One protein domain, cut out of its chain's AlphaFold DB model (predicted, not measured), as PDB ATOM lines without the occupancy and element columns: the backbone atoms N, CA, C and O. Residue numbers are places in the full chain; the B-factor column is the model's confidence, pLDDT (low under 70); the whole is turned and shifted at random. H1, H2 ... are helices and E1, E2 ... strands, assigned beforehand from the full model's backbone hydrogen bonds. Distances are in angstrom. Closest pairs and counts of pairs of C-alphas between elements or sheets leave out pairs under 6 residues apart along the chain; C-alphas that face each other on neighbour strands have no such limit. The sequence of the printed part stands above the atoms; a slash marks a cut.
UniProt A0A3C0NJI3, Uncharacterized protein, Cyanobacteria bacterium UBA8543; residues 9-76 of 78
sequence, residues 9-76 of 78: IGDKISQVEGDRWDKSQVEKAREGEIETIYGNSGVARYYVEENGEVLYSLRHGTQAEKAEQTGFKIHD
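AT A GLANCE: This is residues 9 to 76 of the 78 residues of an uncharacterized protein of Cyanobacteria bacterium UBA8543 (UniProt A0A3C0NJI3). A small twisted sheet of four short strands has three short helices over one face, while its other face is bare of named helices. H2 packs by the edge strand E1 and H3 by the other edge strand, E4, with H1 between these two helices. The 68 printed residues hold three named helices and four named strands, in the order H1, H2, E1, E2, E3, H3, E4; the sheet runs E1, E2, E3, E4 and is mixed, and the class is mixed, helices and strands. The whole is compact, with a radius of gyration of the C-alphas of 10.6 A, and rounded, spanning 29 by 24 by 19 A.

IN THESE COORDINATES: In the sheet, E1 is residues 36 to 38, E2 residues 45 to 48, 9.9 A long, E3 residues 54 to 57, 9.8 A long, and E4 residues 73 to 75, ending at C-alpha 75 (136.064, 96.307, 153.061). H1, residues 9 to 17, begins at C-alpha 9 (140.453, 110.992, 160.323) and is 12.2 A long. H2 is residues 24 to 30, 10.0 A long, and H3 is residues 64 to 69, 8.7 A long.

HOW THE PARTS SIT: E1, E2 and E3 form a meander, each strand the antiparallel neighbour of the one before, with two hairpins, E1 and E2 at 153 degrees and E2 and E3 at 149 degrees. N 37 and O 46 are 2.9 A apart, and N 47 and O 55 2.8 A, both within hydrogen-bond range. E3 and E4 are parallel at 50 degrees, with N 75 and O 56 within hydrogen-bond range at 2.8 A. E3, H3 and E4 form a strand-helix-strand unit, two parallel neighbour strands with a helix between, and its crossover is right-handed. H3 is on the sheet at a height of 8.9 A and lies over E4, but only just over it alone: 4 of its C-alphas fall on E4 and 2 on E3. H1 and H2 are on the sheet too; the closest C-alphas of H2 and E1, those of Gln 25 and Ile 37, are 5.7 A apart. H1 and H3 only just touch, with 3 pairs of C-alphas within 8 A, the closest being Val 16 and Lys 66 at 5.6 A, at a steep tilt of 45 degrees, opposite ways. H1 and H2 are close but not clearly touching, Gly 10 and Val 26 having the closest C-alphas at 6.7 A. H2 and H3 are apart. In H1, H2 and H3 every O i to N i+4 pair is within hydrogen-bond range.

THE WHOLE: The two C-alphas farthest apart, those of Glu 31 and Glu 65, are 28.8 A from each other. The printed part has no cut, and no link is long. The mean pLDDT of the printed part is 89.7, and no printed residue is under 70.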
ATOM      1  N   ILE A   9     141.314 111.869 161.143       94.75
ATOM      2  CA  ILE A   9     140.453 110.992 160.323       94.75
ATOM      3  C   ILE A   9     139.794 111.744 159.160       94.75
ATOM      4  O   ILE A   9     139.753 111.248 158.035       94.75
ATOM      5  N   GLY A  10     139.352 112.981 159.400       93.62
ATOM      6  CA  GLY A  10     138.799 113.839 158.357       93.62
ATOM      7  C   GLY A  10     139.834 114.194 157.288       93.62
ATOM      8  O   GLY A  10     139.520 114.154 156.102       93.62
ATOM      9  N   ASP A  11     141.081 114.464 157.672       94.31
ATOM     10  CA  ASP A  11     142.161 114.742 156.719       94.31
ATOM     11  C   ASP A  11     142.501 113.509 155.878       94.31
ATOM     12  O   ASP A  11     142.802 113.628 154.688       94.31
ATOM     13  N   LYS A  12     142.422 112.309 156.462       94.44
ATOM     14  CA  LYS A  12     142.600 111.046 155.735       94.44
ATOM     15  C   LYS A  12     141.476 110.806 154.727       94.44
ATOM     16  O   LYS A  12     141.770 110.464 153.584       94.44
ATOM     17  N   ILE A  13     140.215 111.026 155.106       92.44
ATOM     18  CA  ILE A  13     139.073 110.933 154.177       92.44
ATOM     19  C   ILE A  13     139.208 111.989 153.072       92.44
ATOM     20  O   ILE A  13     139.050 111.666 151.899       92.44
ATOM     21  N   SER A  14     139.604 113.222 153.408       92.50
ATOM     22  CA  SER A  14     139.878 114.284 152.429       92.50
ATOM     23  C   SER A  14     141.003 113.939 151.450       92.50
ATOM     24  O   SER A  14     140.919 114.304 150.281       92.50
ATOM     25  N   GLN A  15     142.045 113.220 151.871       93.00
ATOM     26  CA  GLN A  15     143.102 112.759 150.957       93.00
ATOM     27  C   GLN A  15     142.596 111.726 149.941       93.00
ATOM     28  O   GLN A  15     143.094 111.678 148.814       93.00
ATOM     29  N   VAL A  16     141.593 110.926 150.315       91.88
ATOM     30  CA  VAL A  16     140.950 109.977 149.402       91.88
ATOM     31  C   VAL A  16     139.935 110.707 148.524       91.88
ATOM     32  O   VAL A  16     140.085 110.730 147.307       91.88
ATOM     33  N   GLU A  17     138.934 111.356 149.117       89.69
ATOM     34  CA  GLU A  17     137.746 111.905 148.440       89.69
ATOM     35  C   GLU A  17     137.919 113.323 147.865       89.69
ATOM     36  O   GLU A  17     137.096 113.776 147.063       89.69
ATOM     37  N   GLY A  18     138.973 114.038 148.262       86.00
ATOM     38  CA  GLY A  18     139.106 115.483 148.066       86.00
ATOM     39  C   GLY A  18     138.233 116.280 149.042       86.00
ATOM     40  O   GLY A  18     137.763 115.763 150.047       86.00
ATOM     41  N   ASP A  19     137.967 117.554 148.748       81.19
ATOM     42  CA  ASP A  19     137.150 118.433 149.609       81.19
ATOM     43  C   ASP A  19     135.627 118.283 149.413       81.19
ATOM     44  O   ASP A  19     134.843 119.054 149.964       81.19
ATOM     45  N   ARG A  20     135.175 117.314 148.605       77.06
ATOM     46  CA  ARG A  20     133.761 117.146 148.215       77.06
ATOM     47  C   ARG A  20     133.013 116.107 149.057       77.06
ATOM     48  O   ARG A  20     132.229 115.334 148.517       77.06
ATOM     49  N   TRP A  21     133.236 116.095 150.364       86.69
ATOM     50  CA  TRP A  21     132.484 115.279 151.324       86.69
ATOM     51  C   TRP A  21     132.088 116.134 152.535       86.69
ATOM     52  O   TRP A  21     132.654 117.206 152.765       86.69
ATOM     53  N   ASP A  22     131.089 115.690 153.294       89.62
ATOM     54  CA  ASP A  22     130.591 116.451 154.442       89.62
ATOM     55  C   ASP A  22     131.343 116.080 155.724       89.62
ATOM     56  O   ASP A  22     131.108 115.026 156.316       89.62
ATOM     57  N   LYS A  23     132.213 116.990 156.183       90.00
ATOM     58  CA  LYS A  23     132.996 116.828 157.419       90.00
ATOM     59  C   LYS A  23     132.121 116.633 158.660       90.00
ATOM     60  O   LYS A  23     132.582 115.999 159.606       90.00
ATOM     61  N   SER A  24     130.868 117.114 158.655       93.12
ATOM     62  CA  SER A  24     129.950 116.931 159.792       93.12
ATOM     63  C   SER A  24     129.649 115.456 160.073       93.12
ATOM     64  O   SER A  24     129.324 115.094 161.199       93.12
ATOM     65  N   GLN A  25     129.812 114.586 159.074       94.50
ATOM     66  CA  GLN A  25     129.598 113.153 159.231       94.50
ATOM     67  C   GLN A  25     130.634 112.486 160.133       94.50
ATOM     68  O   GLN A  25     130.296 111.524 160.812       94.50
ATOM     69  N   VAL A  26     131.870 112.995 160.186       94.81
ATOM     70  CA  VAL A  26     132.860 112.487 161.147       94.81
ATOM     71  C   VAL A  26     132.421 112.794 162.572       94.81
ATOM     72  O   VAL A  26     132.494 111.910 163.414       94.81
ATOM     73  N   GLU A  27     131.920 114.000 162.839       95.19
ATOM     74  CA  GLU A  27     131.442 114.360 164.180       95.19
ATOM     75  C   GLU A  27     130.233 113.505 164.577       95.19
ATOM     76  O   GLU A  27     130.271 112.845 165.609       95.19
ATOM     77  N   LYS A  28     129.242 113.375 163.688       95.38
ATOM     78  CA  LYS A  28     128.079 112.495 163.902       95.38
ATOM     79  C   LYS A  28     128.482 111.044 164.155       95.38
ATOM     80  O   LYS A  28     127.896 110.373 164.996       95.38
ATOM     81  N   ALA A  29     129.483 110.544 163.433       94.94
ATOM     82  CA  ALA A  29     129.978 109.187 163.624       94.94
ATOM     83  C   ALA A  29     130.768 109.025 164.932       94.94
ATOM     84  O   ALA A  29     130.648 107.994 165.590       94.94
ATOM     85  N   ARG A  30     131.519 110.048 165.360       94.19
ATOM     86  CA  ARG A  30     132.162 110.086 166.688       94.19
ATOM     87  C   ARG A  30     131.138 110.085 167.819       94.19
ATOM     88  O   ARG A  30     131.357 109.436 168.836       94.19
ATOM     89  N   GLU A  31     130.032 110.798 167.637       94.62
ATOM     90  CA  GLU A  31     128.914 110.847 168.585       94.62
ATOM     91  C   GLU A  31     128.042 109.578 168.542       94.62
ATOM     92  O   GLU A  31     127.166 109.404 169.388       94.62
ATOM     93  N   GLY A  32     128.295 108.668 167.592       91.81
ATOM     94  CA  GLY A  32     127.532 107.433 167.411       91.81
ATOM     95  C   GLY A  32     126.150 107.637 166.781       91.81
ATOM     96  O   GLY A  32     125.325 106.730 166.814       91.81
ATOM     97  N   GLU A  33     125.873 108.809 166.203       95.06
ATOM     98  CA  GLU A  33     124.613 109.091 165.505       95.06
ATOM     99  C   GLU A  33     124.517 108.366 164.155       95.06
ATOM    100  O   GLU A  33     123.418 108.065 163.686       95.06
ATOM    101  N   ILE A  34     125.662 108.111 163.513       94.00
ATOM    102  CA  ILE A  34     125.756 107.384 162.243       94.00
ATOM    103  C   ILE A  34     126.937 106.408 162.260       94.00
ATOM    104  O   ILE A  34     127.983 106.689 162.827       94.00
ATOM    105  N   GLU A  35     126.799 105.294 161.550       94.06
ATOM    106  CA  GLU A  35     127.848 104.263 161.431       94.06
ATOM    107  C   GLU A  35     128.520 104.278 160.047       94.06
ATOM    108  O   GLU A  35     129.375 103.456 159.723       94.06
ATOM    109  N   THR A  36     128.092 105.184 159.166       93.44
ATOM    110  CA  THR A  36     128.590 105.284 157.792       93.44
ATOM    111  C   THR A  36     128.833 106.733 157.421       93.44
ATOM    112  O   THR A  36     127.913 107.548 157.465       93.44
ATOM    113  N   ILE A  37     130.058 107.028 156.991       93.25
ATOM    114  CA  ILE A  37     130.436 108.314 156.414       93.25
ATOM    115  C   ILE A  37     130.386 108.194 154.890       93.25
ATOM    116  O   ILE A  37     130.977 107.293 154.292       93.25
ATOM    117  N   TYR A  38     129.681 109.116 154.251       90.94
ATOM    118  CA  TYR A  38     129.564 109.216 152.804       90.94
ATOM    119  C   TYR A  38     130.652 110.140 152.248       90.94
ATOM    120  O   TYR A  38     130.750 111.308 152.633       90.94
ATOM    121  N   GLY A  39     131.445 109.604 151.322       86.25
ATOM    122  CA  GLY A  39     132.461 110.330 150.568       86.25
ATOM    123  C   GLY A  39     131.885 111.098 149.376       86.25
ATOM    124  O   GLY A  39     130.704 111.468 149.348       86.25
ATOM    125  N   ASN A  40     132.721 111.355 148.367       81.38
ATOM    126  CA  ASN A  40     132.362 112.234 147.261       81.38
ATOM    127  C   ASN A  40     131.122 111.739 146.500       81.38
ATOM    128  O   ASN A  40     130.979 110.560 146.169       81.38
ATOM    129  N   SER A  41     130.212 112.675 146.214       73.06
ATOM    130  CA  SER A  41     128.946 112.439 145.503       73.06
ATOM    131  C   SER A  41     128.015 111.417 146.176       73.06
ATOM    132  O   SER A  41     127.096 110.914 145.535       73.06
ATOM    133  N   GLY A  42     128.245 111.096 147.458       71.94
ATOM    134  CA  GLY A  42     127.455 110.122 148.219       71.94
ATOM    135  C   GLY A  42     127.627 108.668 147.766       71.94
ATOM    136  O   GLY A  42     126.915 107.788 148.252       71.94
ATOM    137  N   VAL A  43     128.547 108.419 146.829       79.12
ATOM    138  CA  VAL A  43     128.799 107.091 146.268       79.12
ATOM    139  C   VAL A  43     129.737 106.336 147.199       79.12
ATOM    140  O   VAL A  43     129.329 105.298 147.711       79.12
ATOM    141  N   ALA A  44     130.914 106.901 147.499       85.81
ATOM    142  CA  ALA A  44     131.886 106.324 148.428       85.81
ATOM    143  C   ALA A  44     131.322 106.200 149.848       85.81
ATOM    144  O   ALA A  44     130.621 107.091 150.330       85.81
ATOM    145  N   ARG A  45     131.647 105.093 150.523       91.19
ATOM    146  CA  ARG A  45     131.209 104.805 151.892       91.19
ATOM    147  C   ARG A  45     132.383 104.363 152.744       91.19
ATOM    148  O   ARG A  45     133.192 103.543 152.305       91.19
ATOM    149  N   TYR A  46     132.405 104.872 153.964       93.44
ATOM    150  CA  TYR A  46     133.326 104.494 155.019       93.44
ATOM    151  C   TYR A  46     132.506 103.959 156.189       93.44
ATOM    152  O   TYR A  46     131.648 104.678 156.699       93.44
ATOM    153  N   TYR A  47     132.737 102.714 156.584       94.06
ATOM    154  CA  TYR A  47     132.034 102.067 157.689       94.06
ATOM    155  C   TYR A  47     132.817 102.244 158.981       94.06
ATOM    156  O   TYR A  47     134.038 102.099 158.968       94.06
ATOM    157  N   VAL A  48     132.124 102.575 160.066       94.62
ATOM    158  CA  VAL A  48     132.705 102.669 161.405       94.62
ATOM    159  C   VAL A  48     132.336 101.406 162.170       94.62
ATOM    160  O   VAL A  48     131.162 101.147 162.411       94.62
ATOM    161  N   GLU A  49     133.340 100.612 162.519       94.06
ATOM    162  CA  GLU A  49     133.182  99.390 163.308       94.06
ATOM    163  C   GLU A  49     132.942  99.719 164.794       94.06
ATOM    164  O   GLU A  49     133.259 100.816 165.258       94.06
ATOM    165  N   GLU A  50     132.461  98.753 165.586       91.81
ATOM    166  CA  GLU A  50     132.190  98.942 167.027       91.81
ATOM    167  C   GLU A  50     133.427  99.380 167.833       91.81
ATOM    168  O   GLU A  50     133.321 100.049 168.860       91.81
ATOM    169  N   ASN A  51     134.626  99.019 167.369       93.25
ATOM    170  CA  ASN A  51     135.901  99.427 167.969       93.25
ATOM    171  C   ASN A  51     136.391 100.815 167.481       93.25
ATOM    172  O   ASN A  51     137.487 101.258 167.840       93.25
ATOM    173  N   GLY A  52     135.599 101.490 166.647       93.62
ATOM    174  CA  GLY A  52     135.888 102.781 166.036       93.62
ATOM    175  C   GLY A  52     136.783 102.720 164.798       93.62
ATOM    176  O   GLY A  52     137.127 103.774 164.268       93.62
ATOM    177  N   GLU A  53     137.208 101.542 164.333       95.62
ATOM    178  CA  GLU A  53     137.964 101.435 163.083       95.62
ATOM    179  C   GLU A  53     137.116 101.895 161.899       95.62
ATOM    180  O   GLU A  53     135.932 101.587 161.806       95.62
ATOM    181  N   VAL A  54     137.739 102.634 160.980       95.00
ATOM    182  CA  VAL A  54     137.070 103.133 159.779       95.00
ATOM    183  C   VAL A  54     137.541 102.336 158.570       95.00
ATOM    184  O   VAL A  54     138.738 102.283 158.270       95.00
ATOM    185  N   LEU A  55     136.597 101.727 157.859       94.25
ATOM    186  CA  LEU A  55     136.844 100.851 156.718       94.25
ATOM    187  C   LEU A  55     136.309 101.467 155.429       94.25
ATOM    188  O   LEU A  55     135.171 101.923 155.379       94.25
ATOM    189  N   TYR A  56     137.100 101.438 154.362       93.38
ATOM    190  CA  TYR A  56     136.688 101.948 153.057       93.38
ATOM    191  C   TYR A  56     135.946 100.873 152.257       93.38
ATOM    192  O   TYR A  56     136.461  99.773 152.073       93.38
ATOM    193  N   SER A  57     134.763 101.181 151.728       91.25
ATOM    194  CA  SER A  57     133.983 100.227 150.934       91.25
ATOM    195  C   SER A  57     134.426 100.175 149.471       91.25
ATOM    196  O   SER A  57     134.201 101.127 148.720       91.25
ATOM    197  N   LEU A  58     134.953  99.028 149.023       81.25
ATOM    198  CA  LEU A  58     135.327  98.831 147.614       81.25
ATOM    199  C   LEU A  58     134.113  98.847 146.681       81.25
ATOM    200  O   LEU A  58     134.148  99.441 145.608       81.25
ATOM    201  N   ARG A  59     133.002  98.246 147.120       80.69
ATOM    202  CA  ARG A  59     131.745  98.189 146.357       80.69
ATOM    203  C   ARG A  59     131.184  99.572 146.035       80.69
ATOM    204  O   ARG A  59     130.500  99.753 145.029       80.69
ATOM    205  N   HIS A  60     131.427 100.524 146.923       77.75
ATOM    206  CA  HIS A  60     130.828 101.845 146.872       77.75
ATOM    207  C   HIS A  60     131.837 102.940 146.529       77.75
ATOM    208  O   HIS A  60     131.427 104.070 146.324       77.75
ATOM    209  N   GLY A  61     133.127 102.648 146.383       74.62
ATOM    210  CA  GLY A  61     134.130 103.669 146.109       74.62
ATOM    211  C   GLY A  61     135.113 103.281 145.005       74.62
ATOM    212  O   GLY A  61     135.509 102.132 144.871       74.62
ATOM    213  N   THR A  62     135.570 104.267 144.231       79.19
ATOM    214  CA  THR A  62     136.470 104.066 143.077       79.19
ATOM    215  C   THR A  62     137.948 104.347 143.369       79.19
ATOM    216  O   THR A  62     138.791 104.163 142.498       79.19
ATOM    217  N   GLN A  63     138.281 104.796 144.580       87.12
ATOM    218  CA  GLN A  63     139.614 105.262 144.978       87.12
ATOM    219  C   GLN A  63     140.323 104.315 145.960       87.12
ATOM    220  O   GLN A  63     140.993 104.767 146.886       87.12
ATOM    221  N   ALA A  64     140.194 103.001 145.747       87.56
ATOM    222  CA  ALA A  64     140.764 101.973 146.625       87.56
ATOM    223  C   ALA A  64     142.280 102.128 146.827       87.56
ATOM    224  O   ALA A  64     142.733 102.179 147.965       87.56
ATOM    225  N   GLU A  65     143.045 102.334 145.749       90.69
ATOM    226  CA  GLU A  65     144.501 102.532 145.840       90.69
ATOM    227  C   GLU A  65     144.876 103.732 146.722       90.69
ATOM    228  O   GLU A  65     145.829 103.666 147.497       90.69
ATOM    229  N   LYS A  66     144.116 104.833 146.643       91.81
ATOM    230  CA  LYS A  66     144.344 105.993 147.516       91.81
ATOM    231  C   LYS A  66     143.982 105.666 148.955       91.81
ATOM    232  O   LYS A  66     144.755 105.993 149.842       91.81
ATOM    233  N   ALA A  67     142.842 105.013 149.181       91.69
ATOM    234  CA  ALA A  67     142.405 104.607 150.511       91.69
ATOM    235  C   ALA A  67     143.454 103.723 151.210       91.69
ATOM    236  O   ALA A  67     143.787 103.980 152.370       91.69
ATOM    237  N   GLU A  68     144.044 102.761 150.494       92.50
ATOM    238  CA  GLU A  68     145.144 101.935 151.004       92.50
ATOM    239  C   GLU A  68     146.383 102.774 151.351       92.50
ATOM    240  O   GLU A  68     146.963 102.599 152.425       92.50
ATOM    241  N   GLN A  69     146.759 103.737 150.501       94.25
ATOM    242  CA  GLN A  69     147.884 104.649 150.762       94.25
ATOM    243  C   GLN A  69     147.668 105.527 152.005       94.25
ATOM    244  O   GLN A  69     148.627 105.815 152.723       94.25
ATOM    245  N   THR A  70     146.426 105.915 152.313       92.81
ATOM    246  CA  THR A  70     146.081 106.643 153.551       92.81
ATOM    247  C   THR A  70     145.920 105.735 154.777       92.81
ATOM    248  O   THR A  70     145.727 106.228 155.901       92.81
ATOM    249  N   GLY A  71     146.043 104.420 154.583       93.06
ATOM    250  CA  GLY A  71     146.019 103.393 155.618       93.06
ATOM    251  C   GLY A  71     144.641 102.797 155.906       93.06
ATOM    252  O   GLY A  71     144.527 102.016 156.854       93.06
ATOM    253  N   PHE A  72     143.602 103.150 155.140       93.12
ATOM    254  CA  PHE A  72     142.300 102.497 155.258       93.12
ATOM    255  C   PHE A  72     142.411 101.038 154.834       93.12
ATOM    256  O   PHE A  72     143.017 100.709 153.815       93.12
ATOM    257  N   LYS A  73     141.774 100.158 155.605       92.19
ATOM    258  CA  LYS A  73     141.492  98.810 155.127       92.19
ATOM    259  C   LYS A  73     140.351  98.860 154.124       92.19
ATOM    260  O   LYS A  73     139.378  99.592 154.316       92.19
ATOM    261  N   ILE A  74     140.470  98.033 153.096       89.56
ATOM    262  CA  ILE A  74     139.421  97.832 152.111       89.56
ATOM    263  C   ILE A  74     138.447  96.784 152.640       89.56
ATOM    264  O   ILE A  74     138.834  95.661 152.958       89.56
ATOM    265  N   HIS A  75     137.183  97.177 152.743       84.00
ATOM    266  CA  HIS A  75     136.064  96.307 153.061       84.00
ATOM    267  C   HIS A  75     135.359  95.900 151.772       84.00
ATOM    268  O   HIS A  75     134.710  96.719 151.106       84.00
ATOM    269  N   ASP A  76     135.506  94.629 151.426       74.25
ATOM    270  CA  ASP A  76     134.796  93.980 150.333       74.25
ATOM    271  C   ASP A  76     133.676  93.130 150.945       74.25
ATOM    272  O   ASP A  76     133.872  91.976 151.311       74.25
TER     273      ASP A  76